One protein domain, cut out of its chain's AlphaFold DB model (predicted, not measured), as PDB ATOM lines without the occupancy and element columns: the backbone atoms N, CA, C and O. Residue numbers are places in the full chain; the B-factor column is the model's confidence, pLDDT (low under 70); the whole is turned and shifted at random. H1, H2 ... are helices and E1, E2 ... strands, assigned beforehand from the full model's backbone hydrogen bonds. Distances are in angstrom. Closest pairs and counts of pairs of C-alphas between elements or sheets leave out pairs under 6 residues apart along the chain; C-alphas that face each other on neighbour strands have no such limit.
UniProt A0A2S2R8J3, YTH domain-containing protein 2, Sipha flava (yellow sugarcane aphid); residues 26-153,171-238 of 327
ATOM      1  N   LEU A  26      10.539   7.926 -12.947       93.62
ATOM      2  CA  LEU A  26       9.121   7.660 -12.695       93.62
ATOM      3  C   LEU A  26       8.838   6.160 -12.511       93.62
ATOM      4  O   LEU A  26       8.041   5.784 -11.652       93.62
ATOM      5  N   GLY A  27       9.486   5.299 -13.301       94.50
ATOM      6  CA  GLY A  27       9.408   3.847 -13.146       94.50
ATOM      7  C   GLY A  27       9.872   3.383 -11.764       94.50
ATOM      8  O   GLY A  27       9.174   2.601 -11.122       94.50
ATOM      9  N   GLN A  28      10.991   3.923 -11.271       95.50
ATOM     10  CA  GLN A  28      11.506   3.611  -9.934       95.50
ATOM     11  C   GLN A  28      10.584   4.123  -8.821       95.50
ATOM     12  O   GLN A  28      10.277   3.385  -7.891       95.50
ATOM     13  N   LEU A  29      10.062   5.348  -8.933       92.62
ATOM     14  CA  LEU A  29       9.117   5.897  -7.949       92.62
ATOM     15  C   LEU A  29       7.824   5.071  -7.856       92.62
ATOM     16  O   LEU A  29       7.271   4.909  -6.770       92.62
ATOM     17  N   ARG A  30       7.365   4.506  -8.979       92.00
ATOM     18  CA  ARG A  30       6.239   3.561  -9.012       92.00
ATOM     19  C   ARG A  30       6.587   2.219  -8.378       92.00
ATOM     20  O   ARG A  30       5.773   1.690  -7.632       92.00
ATOM     21  N   ALA A  31       7.781   1.689  -8.639       91.81
ATOM     22  CA  ALA A  31       8.257   0.457  -8.006       91.81
ATOM     23  C   ALA A  31       8.404   0.603  -6.480       91.81
ATOM     24  O   ALA A  31       8.200  -0.358  -5.746       91.81
ATOM     25  N   LEU A  32       8.701   1.815  -6.001       90.00
ATOM     26  CA  LEU A  32       8.735   2.157  -4.577       90.00
ATOM     27  C   LEU A  32       7.354   2.455  -3.974       90.00
ATOM     28  O   LEU A  32       7.294   2.726  -2.775       90.00
ATOM     29  N   GLU A  33       6.283   2.397  -4.773       87.56
ATOM     30  CA  GLU A  33       4.892   2.706  -4.399       87.56
ATOM     31  C   GLU A  33       4.656   4.166  -3.976       87.56
ATOM     32  O   GLU A  33       3.644   4.490  -3.361       87.56
ATOM     33  N   LEU A  34       5.568   5.074  -4.334       87.56
ATOM     34  CA  LEU A  34       5.422   6.507  -4.060       87.56
ATOM     35  C   LEU A  34       4.439   7.176  -5.029       87.56
ATOM     36  O   LEU A  34       3.800   8.166  -4.676       87.56
ATOM     37  N   ILE A  35       4.316   6.630  -6.243       90.00
ATOM     38  CA  ILE A  35       3.406   7.107  -7.291       90.00
ATOM     39  C   ILE A  35       2.550   5.942  -7.778       90.00
ATOM     40  O   ILE A  35       3.077   4.911  -8.201       90.00
ATOM     41  N   GLN A  36       1.231   6.120  -7.795       85.81
ATOM     42  CA  GLN A  36       0.305   5.120  -8.311       85.81
ATOM     43  C   GLN A  36       0.179   5.183  -9.844       85.81
ATOM     44  O   GLN A  36       0.278   6.232 -10.484       85.81
ATOM     45  N   ILE A  37      -0.021   4.013 -10.463       80.62
ATOM     46  CA  ILE A  37      -0.211   3.875 -11.920       80.62
ATOM     47  C   ILE A  37      -1.664   4.159 -12.315       80.62
ATOM     48  O   ILE A  37      -1.926   4.658 -13.409       80.62
ATOM     49  N   ARG A  38      -2.609   3.798 -11.443       78.00
ATOM     50  CA  ARG A  38      -4.046   3.947 -11.678       78.00
ATOM     51  C   ARG A  38      -4.533   5.269 -11.095       78.00
ATOM     52  O   ARG A  38      -3.921   5.792 -10.173       78.00
ATOM     53  N   ALA A  39      -5.625   5.786 -11.653       73.94
ATOM     54  CA  ALA A  39      -6.304   6.951 -11.101       73.94
ATOM     55  C   ALA A  39      -6.719   6.655  -9.651       73.94
ATOM     56  O   ALA A  39      -7.386   5.650  -9.399       73.94
ATOM     57  N   GLY A  40      -6.286   7.507  -8.726       73.25
ATOM     58  CA  GLY A  40      -6.429   7.317  -7.287       73.25
ATOM     59  C   GLY A  40      -5.432   8.184  -6.513       73.25
ATOM     60  O   GLY A  40      -4.722   8.983  -7.132       73.25
ATOM     61  N   PRO A  41      -5.365   8.018  -5.182       72.00
ATOM     62  CA  PRO A  41      -4.407   8.725  -4.347       72.00
ATOM     63  C   PRO A  41      -2.964   8.542  -4.824       72.00
ATOM     64  O   PRO A  41      -2.558   7.433  -5.166       72.00
ATOM     65  N   ASN A  42      -2.169   9.609  -4.819       80.25
ATOM     66  CA  ASN A  42      -0.793   9.628  -5.327       80.25
ATOM     67  C   ASN A  42      -0.671   9.281  -6.823       80.25
ATOM     68  O   ASN A  42       0.380   8.797  -7.265       80.25
ATOM     69  N   ASP A  43      -1.708   9.495  -7.635       86.88
ATOM     70  CA  ASP A  43      -1.532   9.414  -9.082       86.88
ATOM     71  C   ASP A  43      -0.609  10.537  -9.601       86.88
ATOM     72  O   ASP A  43      -0.250  11.489  -8.903       86.88
ATOM     73  N   ILE A  44      -0.205  10.436 -10.870       87.56
ATOM     74  CA  ILE A  44       0.715  11.408 -11.476       87.56
ATOM     75  C   ILE A  44       0.172  12.848 -11.475       87.56
ATOM     76  O   ILE A  44       0.951  13.786 -11.615       87.56
ATOM     77  N   ARG A  45      -1.144  13.057 -11.375       86.44
ATOM     78  CA  ARG A  45      -1.739  14.399 -11.347       86.44
ATOM     79  C   ARG A  45      -1.624  14.976  -9.944       86.44
ATOM     80  O   ARG A  45      -1.177  16.110  -9.809       86.44
ATOM     81  N   GLU A  46      -1.936  14.176  -8.928       84.44
ATOM     82  CA  GLU A  46      -1.850  14.582  -7.524       84.44
ATOM     83  C   GLU A  46      -0.419  14.912  -7.093       84.44
ATOM     84  O   GLU A  46      -0.191  15.912  -6.419       84.44
ATOM     85  N   VAL A  47       0.580  14.143  -7.535       87.25
ATOM     86  CA  VAL A  47       1.982  14.416  -7.156       87.25
ATOM     87  C   VAL A  47       2.596  15.625  -7.878       87.25
ATOM     88  O   VAL A  47       3.690  16.052  -7.524       87.25
ATOM     89  N   ASN A  48       1.911  16.192  -8.880       89.19
ATOM     90  CA  ASN A  48       2.366  17.365  -9.640       89.19
ATOM     91  C   ASN A  48       1.565  18.647  -9.326       89.19
ATOM     92  O   ASN A  48       1.684  19.632 -10.053       89.19
ATOM     93  N   ILE A  49       0.765  18.678  -8.251       89.56
ATOM     94  CA  ILE A  49      -0.045  19.861  -7.888       89.56
ATOM     95  C   ILE A  49       0.788  21.132  -7.660       89.56
ATOM     96  O   ILE A  49       0.304  22.225  -7.924       89.56
ATOM     97  N   ASN A  50       2.042  20.987  -7.215       90.81
ATOM     98  CA  ASN A  50       2.940  22.102  -6.904       90.81
ATOM     99  C   ASN A  50       3.999  22.343  -7.996       90.81
ATOM    100  O   ASN A  50       4.920  23.127  -7.789       90.81
ATOM    101  N   SER A  51       3.914  21.679  -9.156       90.38
ATOM    102  CA  SER A  51       4.935  21.792 -10.215       90.38
ATOM    103  C   SER A  51       4.999  23.171 -10.878       90.38
ATOM    104  O   SER A  51       5.982  23.477 -11.546       90.38
ATOM    105  N   ASN A  52       3.958  23.988 -10.718       89.69
ATOM    106  CA  ASN A  52       3.914  25.384 -11.154       89.69
ATOM    107  C   ASN A  52       4.413  26.366 -10.077       89.69
ATOM    108  O   ASN A  52       4.616  27.541 -10.371       89.69
ATOM    109  N   ASN A  53       4.608  25.916  -8.834       91.94
ATOM    110  CA  ASN A  53       5.077  26.764  -7.748       91.94
ATOM    111  C   ASN A  53       6.612  26.820  -7.765       91.94
ATOM    112  O   ASN A  53       7.292  25.891  -7.320       91.94
ATOM    113  N   TRP A  54       7.158  27.927  -8.273       92.69
ATOM    114  CA  TRP A  54       8.603  28.090  -8.439       92.69
ATOM    115  C   TRP A  54       9.383  28.017  -7.120       92.69
ATOM    116  O   TRP A  54      10.439  27.382  -7.068       92.69
ATOM    117  N   ALA A  55       8.835  28.572  -6.038       94.44
ATOM    118  CA  ALA A  55       9.440  28.504  -4.709       94.44
ATOM    119  C   ALA A  55       9.601  27.054  -4.230       94.44
ATOM    120  O   ALA A  55      10.654  26.655  -3.732       94.44
ATOM    121  N   THR A  56       8.584  26.224  -4.474       93.94
ATOM    122  CA  THR A  56       8.609  24.793  -4.138       93.94
ATOM    123  C   THR A  56       9.643  24.043  -4.974       93.94
ATOM    124  O   THR A  56      10.399  23.237  -4.436       93.94
ATOM    125  N   VAL A  57       9.733  24.330  -6.278       94.00
ATOM    126  CA  VAL A  57      10.739  23.716  -7.162       94.00
ATOM    127  C   VAL A  57      12.157  24.049  -6.691       94.00
ATOM    128  O   VAL A  57      12.985  23.147  -6.560       94.00
ATOM    129  N   LYS A  58      12.429  25.318  -6.361       94.81
ATOM    130  CA  LYS A  58      13.717  25.753  -5.803       94.81
ATOM    131  C   LYS A  58      14.041  25.078  -4.471       94.81
ATOM    132  O   LYS A  58      15.173  24.636  -4.280       94.81
ATOM    133  N   ALA A  59      13.060  24.937  -3.582       94.44
ATOM    134  CA  ALA A  59      13.234  24.223  -2.321       94.44
ATOM    135  C   ALA A  59      13.558  22.732  -2.533       94.44
ATOM    136  O   ALA A  59      14.445  22.196  -1.867       94.44
ATOM    137  N   CYS A  60      12.921  22.065  -3.502       94.06
ATOM    138  CA  CYS A  60      13.259  20.687  -3.871       94.06
ATOM    139  C   CYS A  60      14.680  20.561  -4.440       94.06
ATOM    140  O   CYS A  60      15.390  19.616  -4.090       94.06
ATOM    141  N   LEU A  61      15.117  21.508  -5.280       94.69
ATOM    142  CA  LEU A  61      16.494  21.549  -5.785       94.69
ATOM    143  C   LEU A  61      17.498  21.715  -4.641       94.69
ATOM    144  O   LEU A  61      18.469  20.968  -4.566       94.69
ATOM    145  N   LEU A  62      17.236  22.640  -3.715       94.69
ATOM    146  CA  LEU A  62      18.055  22.834  -2.523       94.69
ATOM    147  C   LEU A  62      18.146  21.551  -1.685       94.69
ATOM    148  O   LEU A  62      19.245  21.164  -1.300       94.69
ATOM    149  N   ALA A  63      17.024  20.875  -1.430       93.00
ATOM    150  CA  ALA A  63      17.007  19.640  -0.649       93.00
ATOM    151  C   ALA A  63      17.848  18.518  -1.291       93.00
ATOM    152  O   ALA A  63      18.477  17.742  -0.575       93.00
ATOM    153  N   GLY A  64      17.871  18.442  -2.627       92.56
ATOM    154  CA  GLY A  64      18.659  17.455  -3.371       92.56
ATOM    155  C   GLY A  64      20.136  17.820  -3.554       92.56
ATOM    156  O   GLY A  64      20.970  16.923  -3.642       92.56
ATOM    157  N   LEU A  65      20.462  19.115  -3.611       94.06
ATOM    158  CA  LEU A  65      21.819  19.609  -3.873       94.06
ATOM    159  C   LEU A  65      22.589  19.996  -2.605       94.06
ATOM    160  O   LEU A  65      23.801  20.183  -2.671       94.06
ATOM    161  N   TYR A  66      21.937  20.115  -1.446       92.12
ATOM    162  CA  TYR A  66      22.628  20.398  -0.186       92.12
ATOM    163  C   TYR A  66      23.744  19.359   0.077       92.12
ATOM    164  O   TYR A  66      23.475  18.160  -0.013       92.12
ATOM    165  N   PRO A  67      24.983  19.760   0.441       92.00
ATOM    166  CA  PRO A  67      25.409  21.077   0.931       92.00
ATOM    167  C   PRO A  67      26.005  22.024  -0.131       92.00
ATOM    168  O   PRO A  67      26.724  22.954   0.237       92.00
ATOM    169  N   ASN A  68      25.743  21.821  -1.428       94.88
ATOM    170  CA  ASN A  68      26.254  22.678  -2.505       94.88
ATOM    171  C   ASN A  68      25.526  24.029  -2.545       94.88
ATOM    172  O   ASN A  68      24.643  24.286  -3.366       94.88
ATOM    173  N   LEU A  69      25.903  24.900  -1.618       94.88
ATOM    174  CA  LEU A  69      25.321  26.216  -1.427       94.88
ATOM    175  C   LEU A  69      26.452  27.240  -1.273       94.88
ATOM    176  O   LEU A  69      27.502  26.978  -0.679       94.88
ATOM    177  N   ALA A  70      26.235  28.407  -1.858       95.06
ATOM    178  CA  ALA A  70      27.086  29.574  -1.778       95.06
ATOM    179  C   ALA A  70      26.297  30.721  -1.140       95.06
ATOM    180  O   ALA A  70      25.108  30.896  -1.416       95.06
ATOM    181  N   LYS A  71      26.973  31.495  -0.295       93.94
ATOM    182  CA  LYS A  71      26.446  32.703   0.332       93.94
ATOM    183  C   LYS A  71      27.201  33.914  -0.191       93.94
ATOM    184  O   LYS A  71      28.432  33.903  -0.280       93.94
ATOM    185  N   LEU A  72      26.460  34.957  -0.524       92.06
ATOM    186  CA  LEU A  72      27.005  36.253  -0.869       92.06
ATOM    187  C   LEU A  72      27.481  36.978   0.385       92.06
ATOM    188  O   LEU A  72      26.693  37.376   1.235       92.06
ATOM    189  N   ASP A  73      28.785  37.200   0.465       88.25
ATOM    190  CA  ASP A  73      29.382  38.024   1.499       88.25
ATOM    191  C   ASP A  73      29.492  39.475   1.017       88.25
ATOM    192  O   ASP A  73      30.284  39.786   0.122       88.25
ATOM    193  N   LYS A  74      28.689  40.356   1.625       83.94
ATOM    194  CA  LYS A  74      28.662  41.803   1.358       83.94
ATOM    195  C   LYS A  74      29.562  42.615   2.304       83.94
ATOM    196  O   LYS A  74      29.614  43.831   2.157       83.94
ATOM    197  N   SER A  75      30.281  41.979   3.235       81.88
ATOM    198  CA  SER A  75      31.159  42.678   4.198       81.88
ATOM    199  C   SER A  75      32.349  43.378   3.534       81.88
ATOM    200  O   SER A  75      32.852  44.382   4.032       81.88
ATOM    201  N   ASN A  76      32.796  42.869   2.385       77.75
ATOM    202  CA  ASN A  76      33.904  43.434   1.626       77.75
ATOM    203  C   ASN A  76      33.404  44.464   0.600       77.75
ATOM    204  O   ASN A  76      32.344  44.300  -0.001       77.75
ATOM    205  N   THR A  77      34.230  45.474   0.297       78.44
ATOM    206  CA  THR A  77      33.964  46.482  -0.758       78.44
ATOM    207  C   THR A  77      33.600  45.856  -2.111       78.44
ATOM    208  O   THR A  77      32.786  46.391  -2.877       78.44
ATOM    209  N   ARG A  78      34.173  44.680  -2.392       81.94
ATOM    210  CA  ARG A  78      33.785  43.786  -3.483       81.94
ATOM    211  C   ARG A  78      33.118  42.543  -2.893       81.94
ATOM    212  O   ARG A  78      33.811  41.771  -2.235       81.94
ATOM    213  N   PRO A  79      31.818  42.331  -3.133       85.12
ATOM    214  CA  PRO A  79      31.111  41.159  -2.661       85.12
ATOM    215  C   PRO A  79      31.630  39.898  -3.319       85.12
ATOM    216  O   PRO A  79      31.931  39.873  -4.515       85.12
ATOM    217  N   ILE A  80      31.765  38.870  -2.496       90.62
ATOM    218  CA  ILE A  80      32.386  37.602  -2.856       90.62
ATOM    219  C   ILE A  80      31.396  36.498  -2.517       90.62
ATOM    220  O   ILE A  80      30.757  36.526  -1.468       90.62
ATOM    221  N   LEU A  81      31.288  35.501  -3.390       93.38
ATOM    222  CA  LEU A  81      30.563  34.281  -3.067       93.38
ATOM    223  C   LEU A  81      31.474  33.348  -2.286       93.38
ATOM    224  O   LEU A  81      32.581  33.034  -2.727       93.38
ATOM    225  N   LYS A  82      30.989  32.887  -1.141       93.38
ATOM    226  CA  LYS A  82      31.670  31.925  -0.279       93.38
ATOM    227  C   LYS A  82      30.872  30.639  -0.235       93.38
ATOM    228  O   LYS A  82      29.647  30.677  -0.225       93.38
ATOM    229  N   THR A  83      31.552  29.507  -0.178       94.00
ATOM    230  CA  THR A  83      30.919  28.226   0.153       94.00
ATOM    231  C   THR A  83      31.426  27.759   1.508       94.00
ATOM    232  O   THR A  83      32.326  28.365   2.090       94.00
ATOM    233  N   LYS A  84      30.885  26.645   2.008       91.25
ATOM    234  CA  LYS A  84      31.382  26.002   3.231       91.25
ATOM    235  C   LYS A  84      32.892  25.720   3.193       91.25
ATOM    236  O   LYS A  84      33.549  25.766   4.227       91.25
ATOM    237  N   THR A  85      33.431  25.391   2.018       90.88
ATOM    238  CA  THR A  85      34.827  24.956   1.847       90.88
ATOM    239  C   THR A  85      35.718  26.010   1.201       90.88
ATOM    240  O   THR A  85      36.916  26.031   1.465       90.88
ATOM    241  N   GLU A  86      35.166  26.882   0.358       93.00
ATOM    242  CA  GLU A  86      35.938  27.814  -0.462       93.00
ATOM    243  C   GLU A  86      35.647  29.265  -0.062       93.00
ATOM    244  O   GLU A  86      34.500  29.717  -0.036       93.00
ATOM    245  N   LYS A  87      36.714  30.033   0.189       91.62
ATOM    246  CA  LYS A  87      36.628  31.453   0.582       91.62
ATOM    247  C   LYS A  87      36.177  32.381  -0.547       91.62
ATOM    248  O   LYS A  87      35.855  33.534  -0.280       91.62
ATOM    249  N   SER A  88      36.250  31.921  -1.793       93.06
ATOM    250  CA  SER A  88      35.850  32.687  -2.968       93.06
ATOM    251  C   SER A  88      35.525  31.742  -4.117       93.06
ATOM    252  O   SER A  88      36.380  30.971  -4.551       93.06
ATOM    253  N   VAL A  89      34.320  31.867  -4.662       94.38
ATOM    254  CA  VAL A  89      33.886  31.187  -5.886       94.38
ATOM    255  C   VAL A  89      33.340  32.194  -6.894       94.38
ATOM    256  O   VAL A  89      32.935  33.299  -6.540       94.38
ATOM    257  N   ILE A  90      33.372  31.825  -8.170       93.12
ATOM    258  CA  ILE A  90      32.960  32.669  -9.295       93.12
ATOM    259  C   ILE A  90      31.971  31.873 -10.149       93.12
ATOM    260  O   ILE A  90      32.081  30.651 -10.248       93.12
ATOM    261  N   TYR A  91      31.010  32.528 -10.796       94.25
ATOM    262  CA  TYR A  91      30.166  31.840 -11.772       94.25
ATOM    263  C   TYR A  91      30.994  31.334 -12.952       94.25
ATOM    264  O   TYR A  91      31.837  32.044 -13.504       94.25
ATOM    265  N   HIS A  92      30.742  30.093 -13.356       94.00
ATOM    266  CA  HIS A  92      31.297  29.560 -14.586       94.00
ATOM    267  C   HIS A  92      30.749  30.312 -15.807       94.00
ATOM    268  O   HIS A  92      29.621  30.805 -15.800       94.00
ATOM    269  N   GLY A  93      31.534  30.328 -16.889       89.44
ATOM    270  CA  GLY A  93      31.209  31.032 -18.128       89.44
ATOM    271  C   GLY A  93      29.884  30.627 -18.789       89.44
ATOM    272  O   GLY A  93      29.361  31.400 -19.585       89.44
ATOM    273  N   SER A  94      29.368  29.441 -18.457       89.88
ATOM    274  CA  SER A  94      28.117  28.870 -18.973       89.88
ATOM    275  C   SER A  94      26.898  29.091 -18.070       89.88
ATOM    276  O   SER A  94      25.811  28.646 -18.418       89.88
ATOM    277  N   SER A  95      27.070  29.678 -16.883       91.25
ATOM    278  CA  SER A  95      25.953  29.930 -15.968       91.25
ATOM    279  C   SER A  95      25.148  31.138 -16.439       91.25
ATOM    280  O   SER A  95      25.732  32.160 -16.792       91.25
ATOM    281  N   VAL A  96      23.818  31.060 -16.357       89.50
ATOM    282  CA  VAL A  96      22.919  32.188 -16.669       89.50
ATOM    283  C   VAL A  96      23.160  33.371 -15.722       89.50
ATOM    284  O   VAL A  96      23.018  34.520 -16.113       89.50
ATOM    285  N   LEU A  97      23.629  33.113 -14.495       88.69
ATOM    286  CA  LEU A  97      23.956  34.167 -13.526       88.69
ATOM    287  C   LEU A  97      25.275  34.896 -13.818       88.69
ATOM    288  O   LEU A  97      25.642  35.791 -13.064       88.69
ATOM    289  N   ARG A  98      26.018  34.529 -14.871       85.06
ATOM    290  CA  ARG A  98      27.309  35.156 -15.190       85.06
ATOM    291  C   ARG A  98      27.182  36.652 -15.477       85.06
ATOM    292  O   ARG A  98      28.079  37.405 -15.106       85.06
ATOM    293  N   GLU A  99      26.127  37.045 -16.183       76.19
ATOM    294  CA  GLU A  99      25.900  38.436 -16.598       76.19
ATOM    295  C   GLU A  99      25.353  39.293 -15.454       76.19
ATOM    296  O   GLU A  99      25.502  40.512 -15.469       76.19
ATOM    297  N   ASN A 100      24.809  38.652 -14.419       75.62
ATOM    298  CA  ASN A 100      24.330  39.337 -13.234       75.62
ATOM    299  C   ASN A 100      25.511  39.705 -12.341       75.62
ATOM    300  O   ASN A 100      26.314  38.852 -11.939       75.62
ATOM    301  N   TYR A 101      25.586  40.976 -11.949       71.31
ATOM    302  CA  TYR A 101      26.477  41.344 -10.866       71.31
ATOM    303  C   TYR A 101      26.013  40.639  -9.602       71.31
ATOM    304  O   TYR A 101      24.838  40.659  -9.243       71.31
ATOM    305  N   VAL A 102      26.963  40.046  -8.883       74.19
ATOM    306  CA  VAL A 102      26.677  39.337  -7.631       74.19
ATOM    307  C   VAL A 102      25.931  40.242  -6.632       74.19
ATOM    308  O   VAL A 102      25.151  39.754  -5.826       74.19
ATOM    309  N   LYS A 103      26.133  41.564  -6.715       71.31
ATOM    310  CA  LYS A 103      25.467  42.584  -5.893       71.31
ATOM    311  C   LYS A 103      23.966  42.723  -6.140       71.31
ATOM    312  O   LYS A 103      23.258  43.050  -5.194       71.31
ATOM    313  N   ASP A 104      23.516  42.468  -7.362       82.44
ATOM    314  CA  ASP A 104      22.173  42.830  -7.827       82.44
ATOM    315  C   ASP A 104      21.181  41.673  -7.661       82.44
ATOM    316  O   ASP A 104      20.041  41.737  -8.115       82.44
ATOM    317  N   LEU A 105      21.616  40.582  -7.024       84.88
ATOM    318  CA  LEU A 105      20.755  39.439  -6.786       84.88
ATOM    319  C   LEU A 105      19.753  39.733  -5.662       84.88
ATOM    320  O   LEU A 105      20.142  40.266  -4.618       84.88
ATOM    321  N   PRO A 106      18.488  39.309  -5.832       88.19
ATOM    322  CA  PRO A 106      17.431  39.526  -4.846       88.19
ATOM    323  C   PRO A 106      17.707  38.798  -3.522       88.19
ATOM    324  O   PRO A 106      17.309  39.259  -2.460       88.19
ATOM    325  N   SER A 107      18.449  37.686  -3.564       92.31
ATOM    326  CA  SER A 107      18.849  36.913  -2.386       92.31
ATOM    327  C   SER A 107      20.357  36.684  -2.348       92.31
ATOM    328  O   SER A 107      21.028  36.602  -3.377       92.31
ATOM    329  N   GLU A 108      20.884  36.527  -1.136       92.19
ATOM    330  CA  GLU A 108      22.284  36.193  -0.872       92.19
ATOM    331  C   GLU A 108      22.606  34.697  -1.038       92.19
ATOM    332  O   GLU A 108      23.778  34.324  -1.038       92.19
ATOM    333  N   TRP A 109      21.594  33.833  -1.166       94.69
ATOM    334  CA  TRP A 109      21.767  32.379  -1.177       94.69
ATOM    335  C   TRP A 109      21.659  31.790  -2.581       94.69
ATOM    336  O   TRP A 109      20.701  32.038  -3.315       94.69
ATOM    337  N   ILE A 110      22.639  30.959  -2.945       95.50
ATOM    338  CA  ILE A 110      22.750  30.371  -4.281       95.50
ATOM    339  C   ILE A 110      23.101  28.897  -4.168       95.50
ATOM    340  O   ILE A 110      24.155  28.547  -3.643       95.50
ATOM    341  N   ILE A 111      22.256  28.022  -4.702       95.94
ATOM    342  CA  ILE A 111      22.588  26.601  -4.861       95.94
ATOM    343  C   ILE A 111      23.328  26.382  -6.178       95.94
ATOM    344  O   ILE A 111      23.093  27.099  -7.153       95.94
ATOM    345  N   PHE A 112      24.215  25.394  -6.218       96.31
ATOM    346  CA  PHE A 112      24.937  25.006  -7.429       96.31
ATOM    347  C   PHE A 112      25.023  23.483  -7.542       96.31
ATOM    348  O   PHE A 112      24.998  22.771  -6.544       96.31
ATOM    349  N   GLU A 113      25.128  22.969  -8.764       95.62
ATOM    350  CA  GLU A 113      25.224  21.521  -8.989       95.62
ATOM    351  C   GLU A 113      26.678  21.046  -8.975       95.62
ATOM    352  O   GLU A 113      27.027  20.096  -8.277       95.62
ATOM    353  N   GLU A 114      27.542  21.740  -9.717       94.06
ATOM    354  CA  GLU A 114      28.932  21.344  -9.934       94.06
ATOM    355  C   GLU A 114      29.875  22.488  -9.553       94.06
ATOM    356  O   GLU A 114      29.620  23.662  -9.846       94.06
ATOM    357  N   MET A 115      31.006  22.131  -8.944       94.69
ATOM    358  CA  MET A 115      32.142  23.025  -8.769       94.69
ATOM    359  C   MET A 115      33.341  22.490  -9.544       94.69
ATOM    360  O   MET A 115      33.776  21.359  -9.357       94.69
ATOM    361  N   SER A 116      33.909  23.348 -10.381       93.81
ATOM    362  CA  SER A 116      35.133  23.081 -11.129       93.81
ATOM    363  C   SER A 116      36.249  23.999 -10.647       93.81
ATOM    364  O   SER A 116      36.012  25.131 -10.229       93.81
ATOM    365  N   SER A 117      37.483  23.510 -10.680       92.62
ATOM    366  CA  SER A 117      38.665  24.314 -10.363       92.62
ATOM    367  C   SER A 117      39.462  24.518 -11.644       92.62
ATOM    368  O   SER A 117      39.732  23.552 -12.353       92.62
ATOM    369  N   PHE A 118      39.839  25.757 -11.940       90.44
ATOM    370  CA  PHE A 118      40.751  26.062 -13.038       90.44
ATOM    371  C   PHE A 118      41.788  27.072 -12.556       90.44
ATOM    372  O   PHE A 118      41.449  28.171 -12.101       90.44
ATOM    373  N   ASN A 119      43.062  26.680 -12.629       89.81
ATOM    374  CA  ASN A 119      44.166  27.339 -11.932       89.81
ATOM    375  C   ASN A 119      43.862  27.470 -10.426       89.81
ATOM    376  O   ASN A 119      43.497  26.498  -9.771       89.81
ATOM    377  N   THR A 120      43.987  28.676  -9.878       89.44
ATOM    378  CA  THR A 120      43.688  29.001  -8.477       89.44
ATOM    379  C   THR A 120      42.231  29.401  -8.245       89.44
ATOM    380  O   THR A 120      41.845  29.676  -7.112       89.44
ATOM    381  N   LYS A 121      41.409  29.465  -9.303       92.31
ATOM    382  CA  LYS A 121      40.023  29.939  -9.232       92.31
ATOM    383  C   LYS A 121      39.042  28.773  -9.175       92.31
ATOM    384  O   LYS A 121      39.207  27.755  -9.849       92.31
ATOM    385  N   LYS A 122      37.985  28.967  -8.390       95.56
ATOM    386  CA  LYS A 122      36.874  28.030  -8.225       95.56
ATOM    387  C   LYS A 122      35.651  28.559  -8.956       95.56
ATOM    388  O   LYS A 122      35.262  29.709  -8.757       95.56
ATOM    389  N   PHE A 123      35.063  27.716  -9.794       95.00
ATOM    390  CA  PHE A 123      33.923  28.050 -10.630       95.00
ATOM    391  C   PHE A 123      32.727  27.174 -10.281       95.00
ATOM    392  O   PHE A 123      32.837  25.950 -10.328       95.00
ATOM    393  N   ILE A 124      31.590  27.797  -9.986       95.81
ATOM    394  CA  ILE A 124      30.314  27.110  -9.760       95.81
ATOM    395  C   ILE A 124      29.459  27.133 -11.032       95.81
ATOM    396  O   ILE A 124      29.410  28.142 -11.743       95.81
ATOM    397  N   LYS A 125      28.812  26.007 -11.338       94.69
ATOM    398  CA  LYS A 125      27.948  25.810 -12.512       94.69
ATOM    399  C   LYS A 125      26.513  25.507 -12.083       94.69
ATOM    400  O   LYS A 125      26.281  25.048 -10.966       94.69
ATOM    401  N   ASN A 126      25.575  25.732 -13.005       94.00
ATOM    402  CA  ASN A 126      24.144  25.443 -12.843       94.00
ATOM    403  C   ASN A 126      23.591  26.059 -11.551       94.00
ATOM    404  O   ASN A 126      23.113  25.378 -10.647       94.00
ATOM    405  N   CYS A 127      23.758  27.375 -11.445       94.94
ATOM    406  CA  CYS A 127      23.439  28.121 -10.241       94.94
ATOM    407  C   CYS A 127      21.961  28.516 -10.215       94.94
ATOM    408  O   CYS A 127      21.434  28.987 -11.220       94.94
ATOM    409  N   THR A 128      21.316  28.384  -9.058       94.62
ATOM    410  CA  THR A 128      19.943  28.854  -8.827       94.62
ATOM    411  C   THR A 128      19.909  29.706  -7.564       94.62
ATOM    412  O   THR A 128      20.422  29.299  -6.523       94.62
ATOM    413  N   VAL A 129      19.315  30.895  -7.648       94.81
ATOM    414  CA  VAL A 129      19.134  31.785  -6.492       94.81
ATOM    415  C   VAL A 129      17.931  31.309  -5.681       94.81
ATOM    416  O   VAL A 129      16.872  31.043  -6.250       94.81
ATOM    417  N   VAL A 130      18.083  31.196  -4.364       95.75
ATOM    418  CA  VAL A 130      17.044  30.693  -3.450       95.75
ATOM    419  C   VAL A 130      16.804  31.674  -2.310       95.75
ATOM    420  O   VAL A 130      17.701  32.431  -1.948       95.75
ATOM    421  N   SER A 131      15.604  31.683  -1.734       95.25
ATOM    422  CA  SER A 131      15.298  32.520  -0.572       95.25
ATOM    423  C   SER A 131      15.979  32.010   0.707       95.25
ATOM    424  O   SER A 131      16.212  30.800   0.841       95.25
ATOM    425  N   PRO A 132      16.257  32.895   1.684       93.75
ATOM    426  CA  PRO A 132      16.775  32.486   2.986       93.75
ATOM    427  C   PRO A 132      15.835  31.504   3.697       93.75
ATOM    428  O   PRO A 132      16.322  30.527   4.258       93.75
ATOM    429  N   MET A 133      14.508  31.676   3.599       94.00
ATOM    430  CA  MET A 133      13.538  30.727   4.173       94.00
ATOM    431  C   MET A 133      13.663  29.315   3.586       94.00
ATOM    432  O   MET A 133      13.578  28.327   4.317       94.00
ATOM    433  N   SER A 134      13.928  29.190   2.279       94.69
ATOM    434  CA  SER A 134      14.190  27.884   1.656       94.69
ATOM    435  C   SER A 134      15.395  27.205   2.311       94.69
ATOM    436  O   SER A 134      15.320  26.036   2.695       94.69
ATOM    437  N   VAL A 135      16.490  27.950   2.509       93.88
ATOM    438  CA  VAL A 135      17.691  27.468   3.214       93.88
ATOM    439  C   VAL A 135      17.369  27.130   4.665       93.88
ATOM    440  O   VAL A 135      17.744  26.057   5.142       93.88
ATOM    441  N   ALA A 136      16.616  27.986   5.349       92.44
ATOM    442  CA  ALA A 136      16.245  27.804   6.740       92.44
ATOM    443  C   ALA A 136      15.376  26.563   6.965       92.44
ATOM    444  O   ALA A 136      15.500  25.944   8.012       92.44
ATOM    445  N   LEU A 137      14.550  26.140   6.001       91.94
ATOM    446  CA  LEU A 137      13.674  24.968   6.131       91.94
ATOM    447  C   LEU A 137      14.296  23.660   5.610       91.94
ATOM    448  O   LEU A 137      14.083  22.610   6.214       91.94
ATOM    449  N   PHE A 138      15.080  23.709   4.526       90.56
ATOM    450  CA  PHE A 138      15.533  22.502   3.810       90.56
ATOM    451  C   PHE A 138      17.023  22.179   3.966       90.56
ATOM    452  O   PHE A 138      17.456  21.092   3.583       90.56
ATOM    453  N   SER A 139      17.825  23.070   4.556       86.81
ATOM    454  CA  SER A 139      19.236  22.766   4.833       86.81
ATOM    455  C   SER A 139      19.414  21.679   5.906       86.81
ATOM    456  O   SER A 139      18.552  21.454   6.768       86.81
ATOM    457  N   ASN A 140      20.573  21.014   5.850       75.06
ATOM    458  CA  ASN A 140      21.065  20.037   6.824       75.06
ATOM    459  C   ASN A 140      20.049  18.937   7.203       75.06
ATOM    460  O   ASN A 140      19.601  18.844   8.348       75.06
ATOM    461  N   ALA A 141      19.684  18.103   6.220       61.81
ATOM    462  CA  ALA A 141      18.921  16.851   6.358       61.81
ATOM    463  C   ALA A 141      17.669  16.912   7.262       61.81
ATOM    464  O   ALA A 141      17.266  15.892   7.826       61.81
ATOM    465  N   MET A 142      17.077  18.101   7.428       62.75
ATOM    466  CA  MET A 142      15.966  18.360   8.346       62.75
ATOM    467  C   MET A 142      16.193  17.777   9.761       62.75
ATOM    468  O   MET A 142      15.253  17.379  10.459       62.75
ATOM    469  N   ARG A 143      17.462  17.687  10.191       60.00
ATOM    470  CA  ARG A 143      17.811  17.295  11.558       60.00
ATOM    471  C   ARG A 143      17.397  18.430  12.485       60.00
ATOM    472  O   ARG A 143      17.612  19.601  12.171       60.00
ATOM    473  N   LEU A 144      16.781  18.067  13.607       58.38
ATOM    474  CA  LEU A 144      16.584  18.986  14.722       58.38
ATOM    475  C   LEU A 144      17.973  19.304  15.256       58.38
ATOM    476  O   LEU A 144      18.671  18.364  15.654       58.38
ATOM    477  N   PRO A 145      18.420  20.560  15.219       54.59
ATOM    478  CA  PRO A 145      19.725  20.858  15.750       54.59
ATOM    479  C   PRO A 145      19.601  20.855  17.280       54.59
ATOM    480  O   PRO A 145      18.999  21.759  17.858       54.59
ATOM    481  N   GLN A 146      20.113  19.793  17.913       51.12
ATOM    482  CA  GLN A 146      19.980  19.520  19.353       51.12
ATOM    483  C   GLN A 146      20.584  20.625  20.244       51.12
ATOM    484  O   GLN A 146      20.151  20.749  21.383       51.12
ATOM    485  N   ASP A 147      21.458  21.480  19.691       51.59
ATOM    486  CA  ASP A 147      22.215  22.505  20.431       51.59
ATOM    487  C   ASP A 147      22.020  23.951  19.899       51.59
ATOM    488  O   ASP A 147      22.847  24.823  20.149       51.59
ATOM    489  N   SER A 148      20.979  24.238  19.101       52.75
ATOM    490  CA  SER A 148      20.946  25.465  18.261       52.75
ATOM    491  C   SER A 148      20.277  26.711  18.820       52.75
ATOM    492  O   SER A 148      20.451  27.769  18.220       52.75
ATOM    493  N   VAL A 149      19.522  26.622  19.915       52.66
ATOM    494  CA  VAL A 149      18.855  27.796  20.493       52.66
ATOM    495  C   VAL A 149      19.695  28.309  21.651       52.66
ATOM    496  O   VAL A 149      19.400  28.076  22.819       52.66
ATOM    497  N   SER A 150      20.774  29.003  21.317       53.72
ATOM    498  CA  SER A 150      21.442  29.876  22.272       53.72
ATOM    499  C   SER A 150      20.610  31.152  22.387       53.72
ATOM    500  O   SER A 150      20.552  31.940  21.441       53.72
ATOM    501  N   LYS A 151      19.959  31.358  23.536       50.16
ATOM    502  CA  LYS A 151      19.671  32.729  23.970       50.16
ATOM    503  C   LYS A 151      21.024  33.420  24.121       50.16
ATOM    504  O   LYS A 151      21.972  32.784  24.581       50.16
ATOM    505  N   VAL A 152      21.145  34.664  23.674       49.50
ATOM    506  CA  VAL A 152      22.326  35.467  23.999       49.50
ATOM    507  C   VAL A 152      22.289  35.636  25.519       49.50
ATOM    508  O   VAL A 152      21.444  36.364  26.026       49.50
ATOM    509  N   ASN A 153      23.079  34.844  26.247       43.62
ATOM    510  CA  ASN A 153      23.214  34.999  27.687       43.62
ATOM    511  C   ASN A 153      24.172  36.163  27.937       43.62
ATOM    512  O   ASN A 153      25.283  36.190  27.408       43.62
ATOM    513  N   ASN A 171      14.187  40.595  21.780       77.19
ATOM    514  CA  ASN A 171      14.459  39.187  22.069       77.19
ATOM    515  C   ASN A 171      14.970  38.494  20.793       77.19
ATOM    516  O   ASN A 171      14.194  37.861  20.076       77.19
ATOM    517  N   LEU A 172      16.252  38.641  20.470       81.06
ATOM    518  CA  LEU A 172      16.873  38.093  19.274       81.06
ATOM    519  C   LEU A 172      17.266  36.637  19.538       81.06
ATOM    520  O   LEU A 172      17.930  36.303  20.519       81.06
ATOM    521  N   GLY A 173      16.828  35.754  18.650       83.19
ATOM    522  CA  GLY A 173      17.223  34.356  18.597       83.19
ATOM    523  C   GLY A 173      18.205  34.106  17.459       83.19
ATOM    524  O   GLY A 173      18.155  34.750  16.408       83.19
ATOM    525  N   ILE A 174      19.076  33.119  17.658       85.06
ATOM    526  CA  ILE A 174      19.974  32.609  16.624       85.06
ATOM    527  C   ILE A 174      19.553  31.175  16.301       85.06
ATOM    528  O   ILE A 174      19.352  30.364  17.201       85.06
ATOM    529  N   LEU A 175      19.414  30.864  15.014       84.94
ATOM    530  CA  LEU A 175      19.189  29.521  14.494       84.94
ATOM    531  C   LEU A 175      20.444  29.048  13.772       84.94
ATOM    532  O   LEU A 175      20.691  29.420  12.625       84.94
ATOM    533  N   ASN A 176      21.211  28.191  14.438       86.81
ATOM    534  CA  ASN A 176      22.364  27.521  13.845       86.81
ATOM    535  C   ASN A 176      21.929  26.175  13.257       86.81
ATOM    536  O   ASN A 176      21.588  25.245  13.990       86.81
ATOM    537  N   LEU A 177      21.923  26.058  11.929       82.94
ATOM    538  CA  LEU A 177      21.529  24.821  11.250       82.94
ATOM    539  C   LEU A 177      22.719  23.885  11.083       82.94
ATOM    540  O   LEU A 177      22.577  22.674  11.253       82.94
ATOM    541  N   ASP A 178      23.891  24.434  10.781       80.81
ATOM    542  CA  ASP A 178      25.176  23.745  10.826       80.81
ATOM    543  C   ASP A 178      26.323  24.753  11.028       80.81
ATOM    544  O   ASP A 178      26.092  25.925  11.307       80.81
ATOM    545  N   GLY A 179      27.574  24.308  10.883       76.56
ATOM    546  CA  GLY A 179      28.747  25.163  11.099       76.56
ATOM    547  C   GLY A 179      28.932  26.326  10.112       76.56
ATOM    548  O   GLY A 179      29.928  27.030  10.232       76.56
ATOM    549  N   TRP A 180      28.054  26.519   9.122       81.81
ATOM    550  CA  TRP A 180      28.174  27.641   8.177       81.81
ATOM    551  C   TRP A 180      26.839  28.311   7.803       81.81
ATOM    552  O   TRP A 180      26.848  29.397   7.223       81.81
ATOM    553  N   THR A 181      25.701  27.703   8.147       86.75
ATOM    554  CA  THR A 181      24.363  28.281   7.972       86.75
ATOM    555  C   THR A 181      23.780  28.697   9.320       86.75
ATOM    556  O   THR A 181      23.334  27.864  10.112       86.75
ATOM    557  N   SER A 182      23.778  30.007   9.566       87.50
ATOM    558  CA  SER A 182      23.157  30.632  10.731       87.50
ATOM    559  C   SER A 182      22.194  31.740  10.311       87.50
ATOM    560  O   SER A 182      22.423  32.448   9.325       87.50
ATOM    561  N   PHE A 183      21.106  31.866  11.065       88.56
ATOM    562  CA  PHE A 183      20.074  32.881  10.875       88.56
ATOM    563  C   PHE A 183      19.854  33.615  12.191       88.56
ATOM    564  O   PHE A 183      19.832  32.991  13.248       88.56
ATOM    565  N   VAL A 184      19.687  34.930  12.116       88.19
ATOM    566  CA  VAL A 184      19.391  35.789  13.265       88.19
ATOM    567  C   VAL A 184      18.033  36.430  13.014       88.19
ATOM    568  O   VAL A 184      17.738  36.828  11.888       88.19
ATOM    569  N   GLY A 185      17.189  36.486  14.036       87.50
ATOM    570  CA  GLY A 185      15.857  37.076  13.944       87.50
ATOM    571  C   GLY A 185      15.187  37.147  15.307       87.50
ATOM    572  O   GLY A 185      15.810  36.841  16.318       87.50
ATOM    573  N   SER A 186      13.912  37.528  15.347       91.62
ATOM    574  CA  SER A 186      13.125  37.460  16.582       91.62
ATOM    575  C   SER A 186      13.089  36.027  17.120       91.62
ATOM    576  O   SER A 186      12.925  35.069  16.362       91.62
ATOM    577  N   SER A 187      13.213  35.867  18.435       87.88
ATOM    578  CA  SER A 187      13.129  34.574  19.116       87.88
ATOM    579  C   SER A 187      11.821  33.840  18.794       87.88
ATOM    580  O   SER A 187      11.823  32.616  18.635       87.88
ATOM    581  N   ASP A 188      10.724  34.583  18.614       90.31
ATOM    582  CA  ASP A 188       9.425  34.035  18.217       90.31
ATOM    583  C   ASP A 188       9.467  33.462  16.788       90.31
ATOM    584  O   ASP A 188       9.065  32.321  16.553       90.31
ATOM    585  N   ASP A 189      10.052  34.185  15.833       90.50
ATOM    586  CA  ASP A 189      10.142  33.726  14.443       90.50
ATOM    587  C   ASP A 189      11.102  32.550  14.282       90.50
ATOM    588  O   ASP A 189      10.790  31.576  13.594       90.50
ATOM    589  N   ILE A 190      12.228  32.573  14.995       89.62
ATOM    590  CA  ILE A 190      13.159  31.443  15.061       89.62
ATOM    591  C   ILE A 190      12.458  30.198  15.624       89.62
ATOM    592  O   ILE A 190      12.603  29.102  15.073       89.62
ATOM    593  N   SER A 191      11.638  30.363  16.667       89.25
ATOM    594  CA  SER A 191      10.842  29.274  17.245       89.25
ATOM    595  C   SER A 191       9.809  28.733  16.253       89.25
ATOM    596  O   SER A 191       9.668  27.516  16.112       89.25
ATOM    597  N   LYS A 192       9.124  29.603  15.501       91.62
ATOM    598  CA  LYS A 192       8.195  29.193  14.433       91.62
ATOM    599  C   LYS A 192       8.907  28.421  13.323       91.62
ATOM    600  O   LYS A 192       8.405  27.378  12.908       91.62
ATOM    601  N   ILE A 193      10.077  28.875  12.870       91.44
ATOM    602  CA  ILE A 193      10.870  28.185  11.838       91.44
ATOM    603  C   ILE A 193      11.290  26.797  12.332       91.44
ATOM    604  O   ILE A 193      11.124  25.810  11.614       91.44
ATOM    605  N   LEU A 194      11.783  26.693  13.569       88.69
ATOM    606  CA  LEU A 194      12.145  25.415  14.184       88.69
ATOM    607  C   LEU A 194      10.952  24.461  14.293       88.69
ATOM    608  O   LEU A 194      11.071  23.290  13.923       88.69
ATOM    609  N   ASN A 195       9.795  24.959  14.734       90.75
ATOM    610  CA  ASN A 195       8.562  24.179  14.796       90.75
ATOM    611  C   ASN A 195       8.126  23.705  13.405       90.75
ATOM    612  O   ASN A 195       7.804  22.532  13.229       90.75
ATOM    613  N   MET A 196       8.191  24.569  12.388       91.88
ATOM    614  CA  MET A 196       7.866  24.184  11.014       91.88
ATOM    615  C   MET A 196       8.828  23.128  10.466       91.88
ATOM    616  O   MET A 196       8.374  22.170   9.835       91.88
ATOM    617  N   ARG A 197      10.133  23.233  10.755       90.38
ATOM    618  CA  ARG A 197      11.111  22.181  10.430       90.38
ATOM    619  C   ARG A 197      10.750  20.865  11.112       90.38
ATOM    620  O   ARG A 197      10.716  19.835  10.445       90.38
ATOM    621  N   LEU A 198      10.448  20.889  12.412       88.50
ATOM    622  CA  LEU A 198      10.046  19.703  13.173       88.50
ATOM    623  C   LEU A 198       8.813  19.038  12.554       88.50
ATOM    624  O   LEU A 198       8.844  17.840  12.267       88.50
ATOM    625  N   CYS A 199       7.752  19.812  12.316       90.19
ATOM    626  CA  CYS A 199       6.521  19.331  11.699       90.19
ATOM    627  C   CYS A 199       6.795  18.705  10.330       90.19
ATOM    628  O   CYS A 199       6.320  17.603  10.065       90.19
ATOM    629  N   LEU A 200       7.605  19.354   9.487       90.06
ATOM    630  CA  LEU A 200       7.971  18.829   8.173       90.06
ATOM    631  C   LEU A 200       8.771  17.520   8.283       90.06
ATOM    632  O   LEU A 200       8.507  16.577   7.537       90.06
ATOM    633  N   THR A 201       9.704  17.410   9.235       89.12
ATOM    634  CA  THR A 201      10.483  16.181   9.481       89.12
ATOM    635  C   THR A 201       9.621  15.030   9.952       89.12
ATOM    636  O   THR A 201       9.791  13.904   9.478       89.12
ATOM    637  N   LEU A 202       8.701  15.288  10.878       87.44
ATOM    638  CA  LEU A 202       7.771  14.273  11.359       87.44
ATOM    639  C   LEU A 202       6.835  13.824  10.238       87.44
ATOM    640  O   LEU A 202       6.734  12.624   9.996       87.44
ATOM    641  N   ALA A 203       6.263  14.772   9.494       87.56
ATOM    642  CA  ALA A 203       5.398  14.507   8.351       87.56
ATOM    643  C   ALA A 203       6.122  13.666   7.281       87.56
ATOM    644  O   ALA A 203       5.592  12.662   6.813       87.56
ATOM    645  N   TYR A 204       7.367  14.008   6.935       87.06
ATOM    646  CA  TYR A 204       8.167  13.231   5.984       87.06
ATOM    647  C   TYR A 204       8.462  11.810   6.483       87.06
ATOM    648  O   TYR A 204       8.322  10.845   5.733       87.06
ATOM    649  N   ARG A 205       8.831  11.645   7.759       85.50
ATOM    650  CA  ARG A 205       9.073  10.316   8.351       85.50
ATOM    651  C   ARG A 205       7.812   9.462   8.381       85.50
ATOM    652  O   ARG A 205       7.888   8.259   8.148       85.50
ATOM    653  N   GLU A 206       6.675  10.066   8.685       84.00
ATOM    654  CA  GLU A 206       5.378   9.398   8.679       84.00
ATOM    655  C   GLU A 206       4.974   8.976   7.259       84.00
ATOM    656  O   GLU A 206       4.588   7.824   7.048       84.00
ATOM    657  N   PHE A 207       5.189   9.851   6.274       85.00
ATOM    658  CA  PHE A 207       5.017   9.531   4.858       85.00
ATOM    659  C   PHE A 207       5.909   8.364   4.407       85.00
ATOM    660  O   PHE A 207       5.454   7.479   3.693       85.00
ATOM    661  N   LEU A 208       7.166   8.294   4.855       84.12
ATOM    662  CA  LEU A 208       8.039   7.163   4.517       84.12
ATOM    663  C   LEU A 208       7.564   5.829   5.117       84.12
ATOM    664  O   LEU A 208       7.825   4.778   4.530       84.12
ATOM    665  N   LYS A 209       6.872   5.856   6.265       84.44
ATOM    666  CA  LYS A 209       6.272   4.657   6.877       84.44
ATOM    667  C   LYS A 209       5.014   4.217   6.133       84.44
ATOM    668  O   LYS A 209       4.858   3.034   5.854       84.44
ATOM    669  N   ASN A 210       4.138   5.168   5.818       78.19
ATOM    670  CA  ASN A 210       2.900   4.951   5.078       78.19
ATOM    671  C   ASN A 210       2.923   5.836   3.833       78.19
ATOM    672  O   ASN A 210       2.515   6.995   3.885       78.19
ATOM    673  N   LYS A 211       3.400   5.260   2.722       79.25
ATOM    674  CA  LYS A 211       3.719   5.911   1.433       79.25
ATOM    675  C   LYS A 211       2.506   6.467   0.666       79.25
ATOM    676  O   LYS A 211       2.552   6.635  -0.547       79.25
ATOM    677  N   MET A 212       1.405   6.741   1.356       71.00
ATOM    678  CA  MET A 212       0.124   7.181   0.811       71.00
ATOM    679  C   MET A 212      -0.227   8.558   1.373       71.00
ATOM    680  O   MET A 212      -0.403   8.711   2.580       71.00
ATOM    681  N   ILE A 213      -0.365   9.558   0.501       66.69
ATOM    682  CA  ILE A 213      -0.643  10.951   0.882       66.69
ATOM    683  C   ILE A 213      -2.065  11.076   1.453       66.69
ATOM    684  O   ILE A 213      -2.285  11.819   2.407       66.69
ATOM    685  N   SER A 214      -3.024  10.302   0.932       60.53
ATOM    686  CA  SER A 214      -4.438  10.337   1.343       60.53
ATOM    687  C   SER A 214      -4.698   9.933   2.791       60.53
ATOM    688  O   SER A 214      -5.738  10.288   3.339       60.53
ATOM    689  N   HIS A 215      -3.789   9.185   3.417       59.53
ATOM    690  CA  HIS A 215      -3.957   8.737   4.800       59.53
ATOM    691  C   HIS A 215      -3.480   9.765   5.832       59.53
ATOM    692  O   HIS A 215      -3.709   9.571   7.022       59.53
ATOM    693  N   HIS A 216      -2.896  10.881   5.384       63.66
ATOM    694  CA  HIS A 216      -2.263  11.865   6.254       63.66
ATOM    695  C   HIS A 216      -2.807  13.274   5.989       63.66
ATOM    696  O   HIS A 216      -2.171  14.101   5.331       63.66
ATOM    697  N   SER A 217      -3.986  13.591   6.534       69.62
ATOM    698  CA  SER A 217      -4.544  14.957   6.478       69.62
ATOM    699  C   SER A 217      -3.600  15.993   7.112       69.62
ATOM    700  O   SER A 217      -3.465  17.112   6.609       69.62
ATOM    701  N   SER A 218      -2.879  15.589   8.165       76.69
ATOM    702  CA  SER A 218      -1.836  16.386   8.818       76.69
ATOM    703  C   SER A 218      -0.640  16.650   7.890       76.69
ATOM    704  O   SER A 218      -0.249  17.802   7.717       76.69
ATOM    705  N   TYR A 219      -0.122  15.622   7.201       82.56
ATOM    706  CA  TYR A 219       0.971  15.767   6.224       82.56
ATOM    707  C   TYR A 219       0.621  16.772   5.128       82.56
ATOM    708  O   TYR A 219       1.389  17.697   4.868       82.56
ATOM    709  N   SER A 220      -0.557  16.613   4.516       84.38
ATOM    710  CA  SER A 220      -1.019  17.510   3.454       84.38
ATOM    711  C   SER A 220      -1.088  18.957   3.949       84.38
ATOM    712  O   SER A 220      -0.586  19.864   3.288       84.38
ATOM    713  N   SER A 221      -1.607  19.170   5.161       89.12
ATOM    714  CA  SER A 221      -1.696  20.499   5.775       89.12
ATOM    715  C   SER A 221      -0.318  21.121   6.026       89.12
ATOM    716  O   SER A 221      -0.103  22.281   5.683       89.12
ATOM    717  N   VAL A 222       0.640  20.351   6.557       92.00
ATOM    718  CA  VAL A 222       2.020  20.816   6.785       92.00
ATOM    719  C   VAL A 222       2.698  21.187   5.465       92.00
ATOM    720  O   VAL A 222       3.273  22.271   5.361       92.00
ATOM    721  N   VAL A 223       2.596  20.334   4.440       90.69
ATOM    722  CA  VAL A 223       3.174  20.604   3.113       90.69
ATOM    723  C   VAL A 223       2.562  21.864   2.504       90.69
ATOM    724  O   VAL A 223       3.298  22.723   2.029       90.69
ATOM    725  N   GLN A 224       1.239  22.024   2.565       92.44
ATOM    726  CA  GLN A 224       0.563  23.218   2.050       92.44
ATOM    727  C   GLN A 224       0.978  24.494   2.792       92.44
ATOM    728  O   GLN A 224       1.171  25.532   2.161       92.44
ATOM    729  N   SER A 225       1.168  24.433   4.112       94.81
ATOM    730  CA  SER A 225       1.694  25.564   4.885       94.81
ATOM    731  C   SER A 225       3.115  25.931   4.463       94.81
ATOM    732  O   SER A 225       3.390  27.106   4.228       94.81
ATOM    733  N   VAL A 226       4.004  24.947   4.284       95.25
ATOM    734  CA  VAL A 226       5.376  25.189   3.801       95.25
ATOM    735  C   VAL A 226       5.366  25.809   2.404       95.25
ATOM    736  O   VAL A 226       6.050  26.800   2.178       95.25
ATOM    737  N   VAL A 227       4.548  25.292   1.483       95.44
ATOM    738  CA  VAL A 227       4.407  25.838   0.120       95.44
ATOM    739  C   VAL A 227       3.981  27.309   0.146       95.44
ATOM    740  O   VAL A 227       4.532  28.119  -0.599       95.44
ATOM    741  N   LYS A 228       3.036  27.674   1.021       95.75
ATOM    742  CA  LYS A 228       2.591  29.067   1.194       95.75
ATOM    743  C   LYS A 228       3.685  29.960   1.772       95.75
ATOM    744  O   LYS A 228       3.885  31.052   1.254       95.75
ATOM    745  N   ILE A 229       4.395  29.494   2.804       96.00
ATOM    746  CA  ILE A 229       5.507  30.232   3.425       96.00
ATOM    747  C   ILE A 229       6.601  30.513   2.390       96.00
ATOM    748  O   ILE A 229       7.028  31.653   2.245       96.00
ATOM    749  N   LEU A 230       7.010  29.496   1.626       95.81
ATOM    750  CA  LEU A 230       8.032  29.642   0.588       95.81
ATOM    751  C   LEU A 230       7.604  30.615  -0.517       95.81
ATOM    752  O   LEU A 230       8.410  31.425  -0.962       95.81
ATOM    753  N   ALA A 231       6.348  30.540  -0.962       95.06
ATOM    754  CA  ALA A 231       5.832  31.435  -1.994       95.06
ATOM    755  C   ALA A 231       5.745  32.893  -1.513       95.06
ATOM    756  O   ALA A 231       6.080  33.801  -2.269       95.06
ATOM    757  N   ALA A 232       5.317  33.112  -0.265       95.25
ATOM    758  CA  ALA A 232       5.259  34.442   0.335       95.25
ATOM    759  C   ALA A 232       6.659  35.052   0.491       95.25
ATOM    760  O   ALA A 232       6.860  36.209   0.131       95.25
ATOM    761  N   GLU A 233       7.628  34.259   0.956       95.00
ATOM    762  CA  GLU A 233       9.022  34.688   1.073       95.00
ATOM    763  C   GLU A 233       9.622  35.041  -0.291       95.00
ATOM    764  O   GLU A 233      10.215  36.101  -0.457       95.00
ATOM    765  N   ASP A 234       9.478  34.164  -1.286       94.50
ATOM    766  CA  ASP A 234      10.031  34.415  -2.615       94.50
ATOM    767  C   ASP A 234       9.457  35.698  -3.227       94.50
ATOM    768  O   ASP A 234      10.205  36.475  -3.815       94.50
ATOM    769  N   HIS A 235       8.161  35.958  -3.035       93.06
ATOM    770  CA  HIS A 235       7.539  37.214  -3.443       93.06
ATOM    771  C   HIS A 235       8.112  38.418  -2.678       93.06
ATOM    772  O   HIS A 235       8.436  39.427  -3.296       93.06
ATOM    773  N   ALA A 236       8.289  38.317  -1.355       93.56
ATOM    774  CA  ALA A 236       8.856  39.392  -0.533       93.56
ATOM    775  C   ALA A 236      10.308  39.732  -0.917       93.56
ATOM    776  O   ALA A 236      10.700  40.896  -0.914       93.56
ATOM    777  N   VAL A 237      11.091  38.720  -1.294       92.69
ATOM    778  CA  VAL A 237      12.490  38.859  -1.725       92.69
ATOM    779  C   VAL A 237      12.600  39.328  -3.189       92.69
ATOM    780  O   VAL A 237      13.673  39.739  -3.621       92.69
ATOM    781  N   GLY A 238      11.513  39.295  -3.969       91.44
ATOM    782  CA  GLY A 238      11.514  39.657  -5.394       91.44
ATOM    783  C   GLY A 238      12.012  38.537  -6.318       91.44
ATOM    784  O   GLY A 238      12.514  38.787  -7.412       91.44
TER     785      GLY A 238
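This is residues 26 to 153 and 171 to 238 of the 327 residues of the protein "YTH domain-containing protein 2" of Sipha flava (yellow sugarcane aphid) (UniProt A0A2S2R8J3). The short helix H3 lies in the opening of a V made by the long helices H4 and H5, and H2 meets H5 with its first residues, 54 to 56, and runs away from it; H2 and H3 also pack on a small, twisted sheet of four strands. The hairpin E4 and E5 turns away from that sheet, the hairpin E7 and E8 packs on the first part of H4, and H1 lies far off on a long loop. The 196 printed residues include five named helices and eight named strands, in the order H1 H2 E1 E2 E3 E4 E5 E6 H3 E7 E8 H4 H5, a mixed class. The four-stranded sheet has the order E2 - E1 - E3 - E6, all antiparallel. The whole is compact, with a radius of gyration of the C-alphas of 18.5 A and spans of 56 by 47 by 28 A.

H1, residues 26 to 31, touches no helix. H2, residues 54 to 65, is on the sheet of E1, residues 69 to 73, E2, residues 80 to 83, E3, residues 109 to 111, and E6, residues 128 to 130. In the hairpin E1 and E2, N 71 and O 82 are 2.8 A apart; between the antiparallel neighbours E1 and E3, N 70 and O 110 are 2.7 A apart, and between the antiparallel neighbours E3 and E6, N 111 and O 128 are 2.9 A apart, each within hydrogen-bond range. E3 runs on into E4, residues 114 to 118, at 92 degrees; E4 forms a hairpin with E5, residues 121 to 125, where N 116 and O 123 are 2.8 A apart. H3, residues 132 to 138, touches H2 at a steep tilt of 56 degrees, the closest C-alphas being those of Ala 59 and Ser 134, 5.5 A. With H2 and H3 on one face, the sheet makes two layers, helices on one face of a sheet. In the hairpin E7, residues 172 to 176, and E8, residues 182 to 186, N 173 and O 185 are 2.8 A apart. H4, residues 187 to 209, and H5, residues 217 to 237, form a helical hairpin at a steep tilt of 45 degrees, closest at the C-alphas of Ala 203 and Tyr 219, 5.1 A. Residues 54 to 56 of H2 touch H5, about perpendicular at 77 degrees. In the five helices every O i to N i+4 pair is within hydrogen-bond range.

H1 begins at C-alpha 26, (9.121, 7.660, -12.695). H2 measures 16.4 A, H4 33.0 A and H5 30.5 A; H5 ends at C-alpha 237, (12.490, 38.859, -1.725).

The C-alphas farthest apart, those of Arg 38 and Thr 77, are 58.1 A apart. Residues 154 to 170 are not printed, and C-alphas 153 and 171 are 11.2 A apart across the cut. The links H1 to H2 and E2 to E3 are long. Residues 141 to 153 and 213 to 217 have pLDDT under 70.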